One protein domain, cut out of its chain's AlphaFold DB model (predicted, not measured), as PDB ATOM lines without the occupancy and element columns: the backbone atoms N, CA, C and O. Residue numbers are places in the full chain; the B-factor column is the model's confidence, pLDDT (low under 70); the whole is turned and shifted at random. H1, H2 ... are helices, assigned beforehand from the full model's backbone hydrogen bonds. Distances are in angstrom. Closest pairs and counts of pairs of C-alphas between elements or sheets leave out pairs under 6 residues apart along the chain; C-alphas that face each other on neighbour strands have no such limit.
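AT A GLANCE: This is residues 4 to 101 of the 360 residues of an uncharacterized protein of Streptomyces sp. NEAU-C40 (UniProt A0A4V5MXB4). H2 and H4 lie side by side with H3 crossing both, while H1 and H5 pack at opposite ends of this core; residues 95 to 101 of H5 stick out. The printed part has 98 residues, with five named helices, H1 to H5, and no named strand. It is all helix and compact, with radius of gyration of the C-alphas 13.2 A and spans 42 by 28 by 26 A.

HOW THE PARTS SIT: H1, residues 4 to 19, touches H2, residues 29 to 42, about perpendicular at 76 degrees; the closest C-alphas, Ala 12 and Val 32, are 6.1 A apart. H3, residues 44 to 58, is the hub, touching four helices. H4, residues 63 to 72, touches H2 at a shallow tilt of 14 degrees, the same way. H5, residues 80 to 101, touches H3 with residues 80 to 88 alone; the closest C-alphas, Ala 53 and Pro 84, are 5.0 A apart. Every O i to N i+4 pair is within hydrogen-bond range in H3 and H4, 9 of 12 in H1, 7 of 10 in H2 and 16 of 18 in H5.

IN THESE COORDINATES: H1 begins at C-alpha 4 (200.679, 115.670, 93.719); H5, 31.9 A long, ends at C-alpha 101 (187.070, 151.199, 88.000).

THE WHOLE: The printed part has no cut, and no printed residue is under pLDDT 70.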
ATOM      1  N   ALA A   4     200.728 114.296  93.206       93.31
ATOM      2  CA  ALA A   4     200.679 115.670  93.719       93.31
ATOM      3  C   ALA A   4     199.256 116.236  93.929       93.31
ATOM      4  O   ALA A   4     199.081 117.220  94.642       93.31
ATOM      5  N   HIS A   5     198.229 115.686  93.274       94.25
ATOM      6  CA  HIS A   5     196.834 116.068  93.530       94.25
ATOM      7  C   HIS A   5     196.314 115.407  94.810       94.25
ATOM      8  O   HIS A   5     195.740 116.101  95.639       94.25
ATOM      9  N   ALA A   6     196.642 114.132  95.041       95.12
ATOM     10  CA  ALA A   6     196.277 113.430  96.274       95.12
ATOM     11  C   ALA A   6     196.820 114.131  97.532       95.12
ATOM     12  O   ALA A   6     196.066 114.362  98.470       95.12
ATOM     13  N   TYR A   7     198.088 114.567  97.531       95.56
ATOM     14  CA  TYR A   7     198.642 115.333  98.658       95.56
ATOM     15  C   TYR A   7     197.930 116.673  98.885       95.56
ATOM     16  O   TYR A   7     197.697 117.057 100.025       95.56
ATOM     17  N   ARG A   8     197.510 117.358  97.814       94.31
ATOM     18  CA  ARG A   8     196.723 118.595  97.941       94.31
ATOM     19  C   ARG A   8     195.343 118.342  98.549       94.31
ATOM     20  O   ARG A   8     194.875 119.172  99.319       94.31
ATOM     21  N   LEU A   9     194.715 117.211  98.228       95.31
ATOM     22  CA  LEU A   9     193.447 116.808  98.841       95.31
ATOM     23  C   LEU A   9     193.616 116.461 100.324       95.31
ATOM     24  O   LEU A   9     192.770 116.847 101.123       95.31
ATOM     25  N   ILE A  10     194.716 115.799 100.697       96.12
ATOM     26  CA  ILE A  10     195.037 115.498 102.100       96.12
ATOM     27  C   ILE A  10     195.177 116.796 102.909       96.12
ATOM     28  O   ILE A  10     194.553 116.921 103.958       96.12
ATOM     29  N   ASP A  11     195.908 117.788 102.393       95.75
ATOM     30  CA  ASP A  11     196.068 119.094 103.054       95.75
ATOM     31  C   ASP A  11     194.742 119.868 103.173       95.75
ATOM     32  O   ASP A  11     194.523 120.610 104.130       95.75
ATOM     33  N   ALA A  12     193.856 119.717 102.186       96.75
ATOM     34  CA  ALA A  12     192.560 120.389 102.128       96.75
ATOM     35  C   ALA A  12     191.486 119.720 103.002       96.75
ATOM     36  O   ALA A  12     190.532 120.382 103.418       96.75
ATOM     37  N   TRP A  13     191.636 118.426 103.298       96.62
ATOM     38  CA  TRP A  13     190.616 117.622 103.967       96.62
ATOM     39  C   TRP A  13     190.154 118.180 105.324       96.62
ATOM     40  O   TRP A  13     188.942 118.297 105.513       96.62
ATOM     41  N   PRO A  14     191.040 118.610 106.250       97.19
ATOM     42  CA  PRO A  14     190.603 119.146 107.541       97.19
ATOM     43  C   PRO A  14     189.731 120.398 107.402       97.19
ATOM     44  O   PRO A  14     188.790 120.600 108.168       97.19
ATOM     45  N   VAL A  15     190.018 121.228 106.395       97.38
ATOM     46  CA  VAL A  15     189.259 122.453 106.112       97.38
ATOM     47  C   VAL A  15     187.895 122.111 105.520       97.38
ATOM     48  O   VAL A  15     186.888 122.660 105.958       97.38
ATOM     49  N   ALA A  16     187.843 121.172 104.573       96.69
ATOM     50  CA  ALA A  16     186.584 120.697 104.002       96.69
ATOM     51  C   ALA A  16     185.678 120.055 105.069       96.69
ATOM     52  O   ALA A  16     184.495 120.380 105.145       96.69
ATOM     53  N   ALA A  17     186.242 119.212 105.940       96.50
ATOM     54  CA  ALA A  17     185.515 118.568 107.032       96.50
ATOM     55  C   ALA A  17     184.936 119.590 108.025       96.50
ATOM     56  O   ALA A  17     183.777 119.474 108.418       96.50
ATOM     57  N   ALA A  18     185.705 120.624 108.379       96.56
ATOM     58  CA  ALA A  18     185.239 121.690 109.265       96.56
ATOM     59  C   ALA A  18     184.128 122.555 108.644       96.56
ATOM     60  O   ALA A  18     183.314 123.120 109.373       96.56
ATOM     61  N   LEU A  19     184.090 122.668 107.311       95.62
ATOM     62  CA  LEU A  19     183.111 123.474 106.576       95.62
ATOM     63  C   LEU A  19     181.847 122.704 106.180       95.62
ATOM     64  O   LEU A  19     180.817 123.333 105.953       95.62
ATOM     65  N   SER A  20     181.895 121.370 106.156       93.88
ATOM     66  CA  SER A  20     180.755 120.513 105.807       93.88
ATOM     67  C   SER A  20     179.458 120.807 106.584       93.88
ATOM     68  O   SER A  20     178.405 120.687 105.970       93.88
ATOM     69  N   PRO A  21     179.472 121.194 107.879       92.75
ATOM     70  CA  PRO A  21     178.241 121.506 108.617       92.75
ATOM     71  C   PRO A  21     177.706 122.930 108.396       92.75
ATOM     72  O   PRO A  21     176.641 123.261 108.907       92.75
ATOM     73  N   ILE A  22     178.475 123.811 107.748       86.00
ATOM     74  CA  ILE A  22     178.234 125.265 107.752       86.00
ATOM     75  C   ILE A  22     177.458 125.735 106.513       86.00
ATOM     76  O   ILE A  22     176.920 126.839 106.525       86.00
ATOM     77  N   GLY A  23     177.401 124.941 105.444       74.12
ATOM     78  CA  GLY A  23     176.770 125.351 104.191       74.12
ATOM     79  C   GLY A  23     175.782 124.328 103.653       74.12
ATOM     80  O   GLY A  23     176.058 123.133 103.666       74.12
ATOM     81  N   ASP A  24     174.683 124.828 103.090       78.62
ATOM     82  CA  ASP A  24     173.729 124.024 102.312       78.62
ATOM     83  C   ASP A  24     174.337 123.545 100.982       78.62
ATOM     84  O   ASP A  24     173.903 122.552 100.400       78.62
ATOM     85  N   ASN A  25     175.374 124.245 100.509       83.31
ATOM     86  CA  ASN A  25     176.073 123.925  99.273       83.31
ATOM     87  C   ASN A  25     177.378 123.164  99.548       83.31
ATOM     88  O   ASN A  25     178.196 123.630 100.352       83.31
ATOM     89  N   PRO A  26     177.632 122.052  98.833       87.44
ATOM     90  CA  PRO A  26     178.893 121.335  98.937       87.44
ATOM     91  C   PRO A  26     180.056 122.243  98.523       87.44
ATOM     92  O   PRO A  26     180.039 122.868  97.458       87.44
ATOM     93  N   ILE A  27     181.077 122.317  99.377       93.62
ATOM     94  CA  ILE A  27     182.260 123.137  99.126       93.62
ATOM     95  C   ILE A  27     183.117 122.531  98.005       93.62
ATOM     96  O   ILE A  27     183.398 121.334  97.979       93.62
ATOM     97  N   ASN A  28     183.550 123.366  97.064       95.06
ATOM     98  CA  ASN A  28     184.392 122.962  95.939       95.06
ATOM     99  C   ASN A  28     185.876 122.918  96.360       95.06
ATOM    100  O   ASN A  28     186.345 123.813  97.065       95.06
ATOM    101  N   GLU A  29     186.655 121.947  95.862       95.75
ATOM    102  CA  GLU A  29     188.118 121.860  96.044       95.75
ATOM    103  C   GLU A  29     188.814 123.206  95.771       95.75
ATOM    104  O   GLU A  29     189.699 123.628  96.519       95.75
ATOM    105  N   ALA A  30     188.385 123.914  94.719       96.75
ATOM    106  CA  ALA A  30     188.944 125.213  94.367       96.75
ATOM    107  C   ALA A  30     188.765 126.253  95.486       96.75
ATOM    108  O   ALA A  30     189.682 127.030  95.723       96.75
ATOM    109  N   GLN A  31     187.629 126.254  96.191       97.38
ATOM    110  CA  GLN A  31     187.371 127.160  97.317       97.38
ATOM    111  C   GLN A  31     188.225 126.785  98.532       97.38
ATOM    112  O   GLN A  31     188.852 127.654  99.135       97.38
ATOM    113  N   VAL A  32     188.301 125.489  98.859       97.62
ATOM    114  CA  VAL A  32     189.087 124.996 100.003       97.62
ATOM    115  C   VAL A  32     190.566 125.349  99.844       97.62
ATOM    116  O   VAL A  32     191.215 125.791 100.791       97.62
ATOM    117  N   ARG A  33     191.098 125.227  98.626       97.25
ATOM    118  CA  ARG A  33     192.495 125.552  98.326       97.25
ATOM    119  C   ARG A  33     192.836 127.022  98.579       97.25
ATOM    120  O   ARG A  33     193.937 127.306  99.043       97.25
ATOM    121  N   GLU A  34     191.910 127.938  98.309       98.06
ATOM    122  CA  GLU A  34     192.114 129.373  98.553       98.06
ATOM    123  C   GLU A  34     192.061 129.721 100.052       98.06
ATOM    124  O   GLU A  34     192.612 130.740 100.457       98.06
ATOM    125  N   LEU A  35     191.477 128.861 100.901       98.00
ATOM    126  CA  LEU A  35     191.487 129.023 102.362       98.00
ATOM    127  C   LEU A  35     192.784 128.530 103.020       98.00
ATOM    128  O   LEU A  35     193.130 128.996 104.107       98.00
ATOM    129  N   LEU A  36     193.535 127.631 102.374       97.94
ATOM    130  CA  LEU A  36     194.764 127.059 102.940       97.94
ATOM    131  C   LEU A  36     195.786 128.114 103.408       97.94
ATOM    132  O   LEU A  36     196.353 127.928 104.485       97.94
ATOM    133  N   PRO A  37     196.032 129.234 102.697       98.06
ATOM    134  CA  PRO A  37     196.943 130.269 103.182       98.06
ATOM    135  C   PRO A  37     196.461 130.974 104.455       98.06
ATOM    136  O   PRO A  37     197.293 131.430 105.237       98.06
ATOM    137  N   ALA A  38     195.150 131.100 104.679       97.94
ATOM    138  CA  ALA A  38     194.622 131.631 105.939       97.94
ATOM    139  C   ALA A  38     194.793 130.609 107.065       97.94
ATOM    140  O   ALA A  38     195.295 130.960 108.128       97.94
ATOM    141  N   VAL A  39     194.488 129.337 106.796       97.75
ATOM    142  CA  VAL A  39     194.630 128.250 107.774       97.75
ATOM    143  C   VAL A  39     196.084 128.055 108.199       97.75
ATOM    144  O   VAL A  39     196.371 127.951 109.386       97.75
ATOM    145  N   LYS A  40     197.028 128.096 107.254       97.31
ATOM    146  CA  LYS A  40     198.466 127.997 107.548       97.31
ATOM    147  C   LYS A  40     198.994 129.176 108.374       97.31
ATOM    148  O   LYS A  40     199.944 128.995 109.125       97.31
ATOM    149  N   ARG A  41     198.416 130.376 108.227       97.56
ATOM    150  CA  ARG A  41     198.869 131.594 108.930       97.56
ATOM    151  C   ARG A  41     198.189 131.815 110.279       97.56
ATOM    152  O   ARG A  41     198.820 132.349 111.186       97.56
ATOM    153  N   HIS A  42     196.916 131.452 110.394       97.44
ATOM    154  CA  HIS A  42     196.052 131.852 111.507       97.44
ATOM    155  C   HIS A  42     195.279 130.685 112.140       97.44
ATOM    156  O   HIS A  42     194.507 130.903 113.065       97.44
ATOM    157  N   GLY A  43     195.479 129.455 111.663       97.25
ATOM    158  CA  GLY A  43     194.781 128.270 112.157       97.25
ATOM    159  C   GLY A  43     193.439 128.008 111.469       97.25
ATOM    160  O   GLY A  43     192.926 128.811 110.686       97.25
ATOM    161  N   LEU A  44     192.872 126.835 111.757       97.38
ATOM    162  CA  LEU A  44     191.644 126.339 111.128       97.38
ATOM    163  C   LEU A  44     190.434 127.246 111.401       97.38
ATOM    164  O   LEU A  44     189.640 127.490 110.493       97.38
ATOM    165  N   GLU A  45     190.330 127.795 112.613       96.50
ATOM    166  CA  GLU A  45     189.244 128.695 113.027       96.50
ATOM    167  C   GLU A  45     189.179 129.970 112.183       96.50
ATOM    168  O   GLU A  45     188.102 130.397 111.776       96.50
ATOM    169  N   ALA A  46     190.329 130.550 111.836       97.50
ATOM    170  CA  ALA A  46     190.361 131.719 110.967       97.50
ATOM    171  C   ALA A  46     189.866 131.380 109.552       97.50
ATOM    172  O   ALA A  46     189.113 132.148 108.958       97.50
ATOM    173  N   GLY A  47     190.242 130.212 109.017       97.19
ATOM    174  CA  GLY A  47     189.754 129.743 107.718       97.19
ATOM    175  C   GLY A  47     188.236 129.547 107.693       97.19
ATOM    176  O   GLY A  47     187.575 129.977 106.745       97.19
ATOM    177  N   THR A  48     187.665 128.954 108.746       96.62
ATOM    178  CA  THR A  48     186.207 128.781 108.847       96.62
ATOM    179  C   THR A  48     185.484 130.109 109.055       96.62
ATOM    180  O   THR A  48     184.428 130.320 108.457       96.62
ATOM    181  N   ALA A  49     186.067 131.040 109.817       96.81
ATOM    182  CA  ALA A  49     185.532 132.385 110.004       96.81
ATOM    183  C   ALA A  49     185.501 133.199 108.697       96.81
ATOM    184  O   ALA A  49     184.500 133.869 108.435       96.81
ATOM    185  N   VAL A  50     186.532 133.101 107.839       97.25
ATOM    186  CA  VAL A  50     186.526 133.737 106.503       97.25
ATOM    187  C   VAL A  50     185.354 133.219 105.674       97.25
ATOM    188  O   VAL A  50     184.608 134.010 105.100       97.25
ATOM    189  N   TYR A  51     185.183 131.896 105.614       96.38
ATOM    190  CA  TYR A  51     184.117 131.292 104.819       96.38
ATOM    191  C   TYR A  51     182.732 131.712 105.322       96.38
ATOM    192  O   TYR A  51     181.919 132.177 104.529       96.38
ATOM    193  N   LYS A  52     182.487 131.635 106.639       95.44
ATOM    194  CA  LYS A  52     181.226 132.081 107.257       95.44
ATOM    195  C   LYS A  52     180.915 133.540 106.933       95.44
ATOM    196  O   LYS A  52     179.812 133.839 106.489       95.44
ATOM    197  N   ALA A  53     181.898 134.427 107.084       95.75
ATOM    198  CA  ALA A  53     181.721 135.848 106.807       95.75
ATOM    199  C   ALA A  53     181.336 136.120 105.343       95.75
ATOM    200  O   ALA A  53     180.497 136.977 105.083       95.75
ATOM    201  N   LEU A  54     181.914 135.382 104.387       95.00
ATOM    202  CA  LEU A  54     181.575 135.514 102.964       95.00
ATOM    203  C   LEU A  54     180.185 134.957 102.629       95.00
ATOM    204  O   LEU A  54     179.484 135.533 101.790       95.00
ATOM    205  N   THR A  55     179.789 133.855 103.272       94.31
ATOM    206  CA  THR A  55     178.448 133.275 103.123       94.31
ATOM    207  C   THR A  55     177.381 134.238 103.645       94.31
ATOM    208  O   THR A  55     176.400 134.476 102.946       94.31
ATOM    209  N   GLU A  56     177.601 134.849 104.815       93.19
ATOM    210  CA  GLU A  56     176.696 135.847 105.409       93.19
ATOM    211  C   GLU A  56     176.564 137.123 104.560       93.19
ATOM    212  O   GLU A  56     175.483 137.698 104.486       93.19
ATOM    213  N   ASP A  57     177.648 137.576 103.926       92.75
ATOM    214  CA  ASP A  57     177.673 138.844 103.182       92.75
ATOM    215  C   ASP A  57     176.929 138.777 101.839       92.75
ATOM    216  O   ASP A  57     176.345 139.764 101.398       92.75
ATOM    217  N   SER A  58     176.961 137.629 101.156       85.00
ATOM    218  CA  SER A  58     176.554 137.572  99.744       85.00
ATOM    219  C   SER A  58     175.854 136.297  99.289       85.00
ATOM    220  O   SER A  58     175.457 136.211  98.126       85.00
ATOM    221  N   GLY A  59     175.752 135.279 100.149       87.00
ATOM    222  CA  GLY A  59     175.184 133.964  99.834       87.00
ATOM    223  C   GLY A  59     176.022 133.108  98.871       87.00
ATOM    224  O   GLY A  59     176.115 131.895  99.051       87.00
ATOM    225  N   ARG A  60     176.684 133.703  97.865       91.94
ATOM    226  CA  ARG A  60     177.522 132.993  96.885       91.94
ATOM    227  C   ARG A  60     179.009 133.203  97.148       91.94
ATOM    228  O   ARG A  60     179.612 134.188  96.724       91.94
ATOM    229  N   VAL A  61     179.633 132.195  97.747       94.62
ATOM    230  CA  VAL A  61     181.082 132.162  97.955       94.62
ATOM    231  C   VAL A  61     181.780 131.650  96.691       94.62
ATOM    232  O   VAL A  61     181.524 130.540  96.235       94.62
ATOM    233  N   THR A  62     182.686 132.431  96.102       95.62
ATOM    234  CA  THR A  62     183.519 132.001  94.959       95.62
ATOM    235  C   THR A  62     184.986 131.896  95.370       95.62
ATOM    236  O   THR A  62     185.421 132.546  96.319       95.62
ATOM    237  N   ALA A  63     185.777 131.095  94.647       96.88
ATOM    238  CA  ALA A  63     187.215 130.973  94.913       96.88
ATOM    239  C   ALA A  63     187.946 132.327  94.796       96.88
ATOM    240  O   ALA A  63     188.813 132.630  95.609       96.88
ATOM    241  N   ALA A  64     187.546 133.174  93.839       95.94
ATOM    242  CA  ALA A  64     188.091 134.523  93.683       95.94
ATOM    243  C   ALA A  64     187.822 135.403  94.917       95.94
ATOM    244  O   ALA A  64     188.754 135.999  95.452       95.94
ATOM    245  N   ARG A  65     186.588 135.394  95.442       95.19
ATOM    246  CA  ARG A  65     186.238 136.154  96.654       95.19
ATOM    247  C   ARG A  65     186.972 135.657  97.893       95.19
ATOM    248  O   ARG A  65     187.405 136.462  98.710       95.19
ATOM    249  N   ILE A  66     187.149 134.341  98.025       97.19
ATOM    250  CA  ILE A  66     187.971 133.776  99.102       97.19
ATOM    251  C   ILE A  66     189.407 134.287  98.983       97.19
ATOM    252  O   ILE A  66     189.967 134.750  99.973       97.19
ATOM    253  N   ARG A  67     189.999 134.253  97.784       97.50
ATOM    254  CA  ARG A  67     191.363 134.739  97.556       97.50
ATOM    255  C   ARG A  67     191.526 136.206  97.956       97.50
ATOM    256  O   ARG A  67     192.503 136.546  98.618       97.50
ATOM    257  N   GLU A  68     190.579 137.061  97.576       96.00
ATOM    258  CA  GLU A  68     190.567 138.482  97.945       96.00
ATOM    259  C   GLU A  68     190.457 138.675  99.458       96.00
ATOM    260  O   GLU A  68     191.280 139.375 100.051       96.00
ATOM    261  N   ALA A  69     189.519 137.979 100.104       96.75
ATOM    262  CA  ALA A  69     189.353 138.023 101.553       96.75
ATOM    263  C   ALA A  69     190.623 137.569 102.294       96.75
ATOM    264  O   ALA A  69     191.084 138.229 103.222       96.75
ATOM    265  N   VAL A  70     191.247 136.474 101.848       97.62
ATOM    266  CA  VAL A  70     192.488 135.936 102.428       97.62
ATOM    267  C   VAL A  70     193.692 136.854 102.178       97.62
ATOM    268  O   VAL A  70     194.628 136.877 102.987       97.62
ATOM    269  N   ARG A  71     193.690 137.618 101.080       97.19
ATOM    270  CA  ARG A  71     194.703 138.642 100.786       97.19
ATOM    271  C   ARG A  71     194.549 139.875 101.674       97.19
ATOM    272  O   ARG A  71     195.563 140.471 102.027       97.19
ATOM    273  N   ALA A  72     193.320 140.229 102.044       96.25
ATOM    274  CA  ALA A  72     193.035 141.366 102.913       96.25
ATOM    275  C   ALA A  72     193.369 141.116 104.393       96.25
ATOM    276  O   ALA A  72     193.524 142.065 105.161       96.25
ATOM    277  N   LEU A  73     193.511 139.851 104.809       97.19
ATOM    278  CA  LEU A  73     193.894 139.524 106.180       97.19
ATOM    279  C   LEU A  73     195.311 140.030 106.519       97.19
ATOM    280  O   LEU A  73     196.248 139.839 105.731       97.19
ATOM    281  N   PRO A  74     195.514 140.616 107.714       96.81
ATOM    282  CA  PRO A  74     196.832 141.042 108.164       96.81
ATOM    283  C   PRO A  74     197.764 139.839 108.351       96.81
ATOM    284  O   PRO A  74     197.335 138.734 108.663       96.81
ATOM    285  N   LYS A  75     199.082 140.054 108.229       96.62
ATOM    286  CA  LYS A  75     200.087 138.980 108.391       96.62
ATOM    287  C   LYS A  75     200.016 138.279 109.754       96.62
ATOM    288  O   LYS A  75     200.374 137.110 109.847       96.62
ATOM    289  N   ARG A  76     199.598 138.996 110.799       95.94
ATOM    290  CA  ARG A  76     199.364 138.475 112.148       95.94
ATOM    291  C   ARG A  76     197.984 138.924 112.589       95.94
ATOM    292  O   ARG A  76     197.688 140.115 112.540       95.94
ATOM    293  N   LEU A  77     197.172 137.964 112.997       96.12
ATOM    294  CA  LEU A  77     195.837 138.204 113.508       96.12
ATOM    295  C   LEU A  77     195.899 138.128 115.034       96.12
ATOM    296  O   LEU A  77     196.510 137.198 115.557       96.12
ATOM    297  N   ALA A  78     195.333 139.119 115.725       93.50
ATOM    298  CA  ALA A  78     195.320 139.136 117.185       93.50
ATOM    299  C   ALA A  78     194.337 138.091 117.727       93.50
ATOM    300  O   ALA A  78     194.733 137.270 118.548       93.50
ATOM    301  N   ASN A  79     193.104 138.078 117.206       94.12
ATOM    302  CA  ASN A  79     192.085 137.089 117.548       94.12
ATOM    303  C   ASN A  79     191.378 136.574 116.281       94.12
ATOM    304  O   ASN A  79     191.077 137.371 115.390       94.12
ATOM    305  N   PRO A  80     191.054 135.270 116.189       90.12
ATOM    306  CA  PRO A  80     190.281 134.713 115.072       90.12
ATOM    307  C   PRO A  80     188.872 135.318 114.957       90.12
ATOM    308  O   PRO A  80     188.312 135.374 113.864       90.12
ATOM    309  N   GLU A  81     188.324 135.839 116.056       93.38
ATOM    310  CA  GLU A  81     187.028 136.525 116.087       93.38
ATOM    311  C   GLU A  81     187.016 137.855 115.315       93.38
ATOM    312  O   GLU A  81     185.949 138.316 114.917       93.38
ATOM    313  N   ASP A  82     188.183 138.445 115.030       96.31
ATOM    314  CA  ASP A  82     188.291 139.690 114.258       96.31
ATOM    315  C   ASP A  82     188.142 139.451 112.741       96.31
ATOM    316  O   ASP A  82     187.900 140.389 111.972       96.31
ATOM    317  N   VAL A  83     188.265 138.196 112.280       96.75
ATOM    318  CA  VAL A  83     188.204 137.834 110.853       96.75
ATOM    319  C   VAL A  83     186.921 138.325 110.177       96.75
ATOM    320  O   VAL A  83     187.038 138.967 109.131       96.75
ATOM    321  N   PRO A  84     185.705 138.085 110.709       95.81
ATOM    322  CA  PRO A  84     184.480 138.491 110.028       95.81
ATOM    323  C   PRO A  84     184.383 140.000 109.825       95.81
ATOM    324  O   PRO A  84     183.874 140.442 108.797       95.81
ATOM    325  N   TYR A  85     184.883 140.792 110.775       96.19
ATOM    326  CA  TYR A  85     184.905 142.246 110.657       96.19
ATOM    327  C   TYR A  85     185.866 142.700 109.547       96.19
ATOM    328  O   TYR A  85     185.488 143.496 108.684       96.19
ATOM    329  N   LEU A  86     187.082 142.148 109.522       96.38
ATOM    330  CA  LEU A  86     188.100 142.485 108.523       96.38
ATOM    331  C   LEU A  86     187.677 142.071 107.112       96.38
ATOM    332  O   LEU A  86     187.814 142.856 106.179       96.38
ATOM    333  N   VAL A  87     187.103 140.874 106.959       95.75
ATOM    334  CA  VAL A  87     186.607 140.377 105.668       95.75
ATOM    335  C   VAL A  87     185.471 141.252 105.140       95.75
ATOM    336  O   VAL A  87     185.501 141.627 103.970       95.75
ATOM    337  N   ARG A  88     184.503 141.643 105.982       94.44
ATOM    338  CA  ARG A  88     183.416 142.554 105.572       94.44
ATOM    339  C   ARG A  88     183.933 143.938 105.193       94.44
ATOM    340  O   ARG A  88     183.454 144.530 104.231       94.44
ATOM    341  N   THR A  89     184.904 144.455 105.941       94.88
ATOM    342  CA  THR A  89     185.506 145.766 105.662       94.88
ATOM    343  C   THR A  89     186.234 145.739 104.322       94.88
ATOM    344  O   THR A  89     185.953 146.563 103.457       94.88
ATOM    345  N   ALA A  90     187.060 144.717 104.097       92.25
ATOM    346  CA  ALA A  90     187.767 144.526 102.840       92.25
ATOM    347  C   ALA A  90     186.821 144.300 101.651       92.25
ATOM    348  O   ALA A  90     187.047 144.844 100.574       92.25
ATOM    349  N   ALA A  91     185.739 143.537 101.835       90.38
ATOM    350  CA  ALA A  91     184.736 143.325 100.794       90.38
ATOM    351  C   ALA A  91     184.033 144.636 100.402       90.38
ATOM    352  O   ALA A  91     183.816 144.887  99.218       90.38
ATOM    353  N   ARG A  92     183.727 145.503 101.376       90.88
ATOM    354  CA  ARG A  92     183.162 146.836 101.114       90.88
ATOM    355  C   ARG A  92     184.149 147.739 100.379       90.88
ATOM    356  O   ARG A  92     183.759 148.389  99.416       90.88
ATOM    357  N   GLU A  93     185.414 147.754 100.788       90.19
ATOM    358  CA  GLU A  93     186.467 148.521 100.108       90.19
ATOM    359  C   GLU A  93     186.682 148.042  98.664       90.19
ATOM    360  O   GLU A  93     186.792 148.856  97.744       90.19
ATOM    361  N   ALA A  94     186.662 146.726  98.441       86.88
ATOM    362  CA  ALA A  94     186.735 146.138  97.111       86.88
ATOM    363  C   ALA A  94     185.514 146.505  96.253       86.88
ATOM    364  O   ALA A  94     185.679 146.853  95.088       86.88
ATOM    365  N   ALA A  95     184.302 146.499  96.822       85.94
ATOM    366  CA  ALA A  95     183.089 146.903  96.111       85.94
ATOM    367  C   ALA A  95     183.122 148.384  95.700       85.94
ATOM    368  O   ALA A  95     182.776 148.709  94.566       85.94
ATOM    369  N   VAL A  96     183.593 149.270  96.583       87.88
ATOM    370  CA  VAL A  96     183.785 150.697  96.266       87.88
ATOM    371  C   VAL A  96     184.829 150.871  95.160       87.88
ATOM    372  O   VAL A  96     184.610 151.635  94.221       87.88
ATOM    373  N   THR A  97     185.928 150.114  95.217       84.88
ATOM    374  CA  THR A  97     186.972 150.157  94.181       84.88
ATOM    375  C   THR A  97     186.438 149.659  92.837       84.88
ATOM    376  O   THR A  97     186.619 150.329  91.824       84.88
ATOM    377  N   ALA A  98     185.707 148.542  92.817       82.81
ATOM    378  CA  ALA A  98     185.117 147.990  91.599       82.81
ATOM    379  C   ALA A  98     184.101 148.946  90.952       82.81
ATOM    380  O   ALA A  98     184.076 149.079  89.731       82.81
ATOM    381  N   GLN A  99     183.302 149.655  91.758       82.69
ATOM    382  CA  GLN A  99     182.391 150.695  91.265       82.69
ATOM    383  C   GLN A  99     183.137 151.886  90.656       82.69
ATOM    384  O   GLN A  99     182.642 152.479  89.700       82.69
ATOM    385  N   SER A 100     184.320 152.225  91.181       81.06
ATOM    386  CA  SER A 100     185.144 153.295  90.615       81.06
ATOM    387  C   SER A 100     185.822 152.887  89.305       81.06
ATOM    388  O   SER A 100     185.796 153.664  88.363       81.06
ATOM    389  N   THR A 101     186.345 151.660  89.200       78.62
ATOM    390  CA  THR A 101     187.070 151.199  88.000       78.62
ATOM    391  C   THR A 101     186.148 150.732  86.876       78.62
ATOM    392  O   THR A 101     186.534 150.742  85.715       78.62
TER     393      THR A 101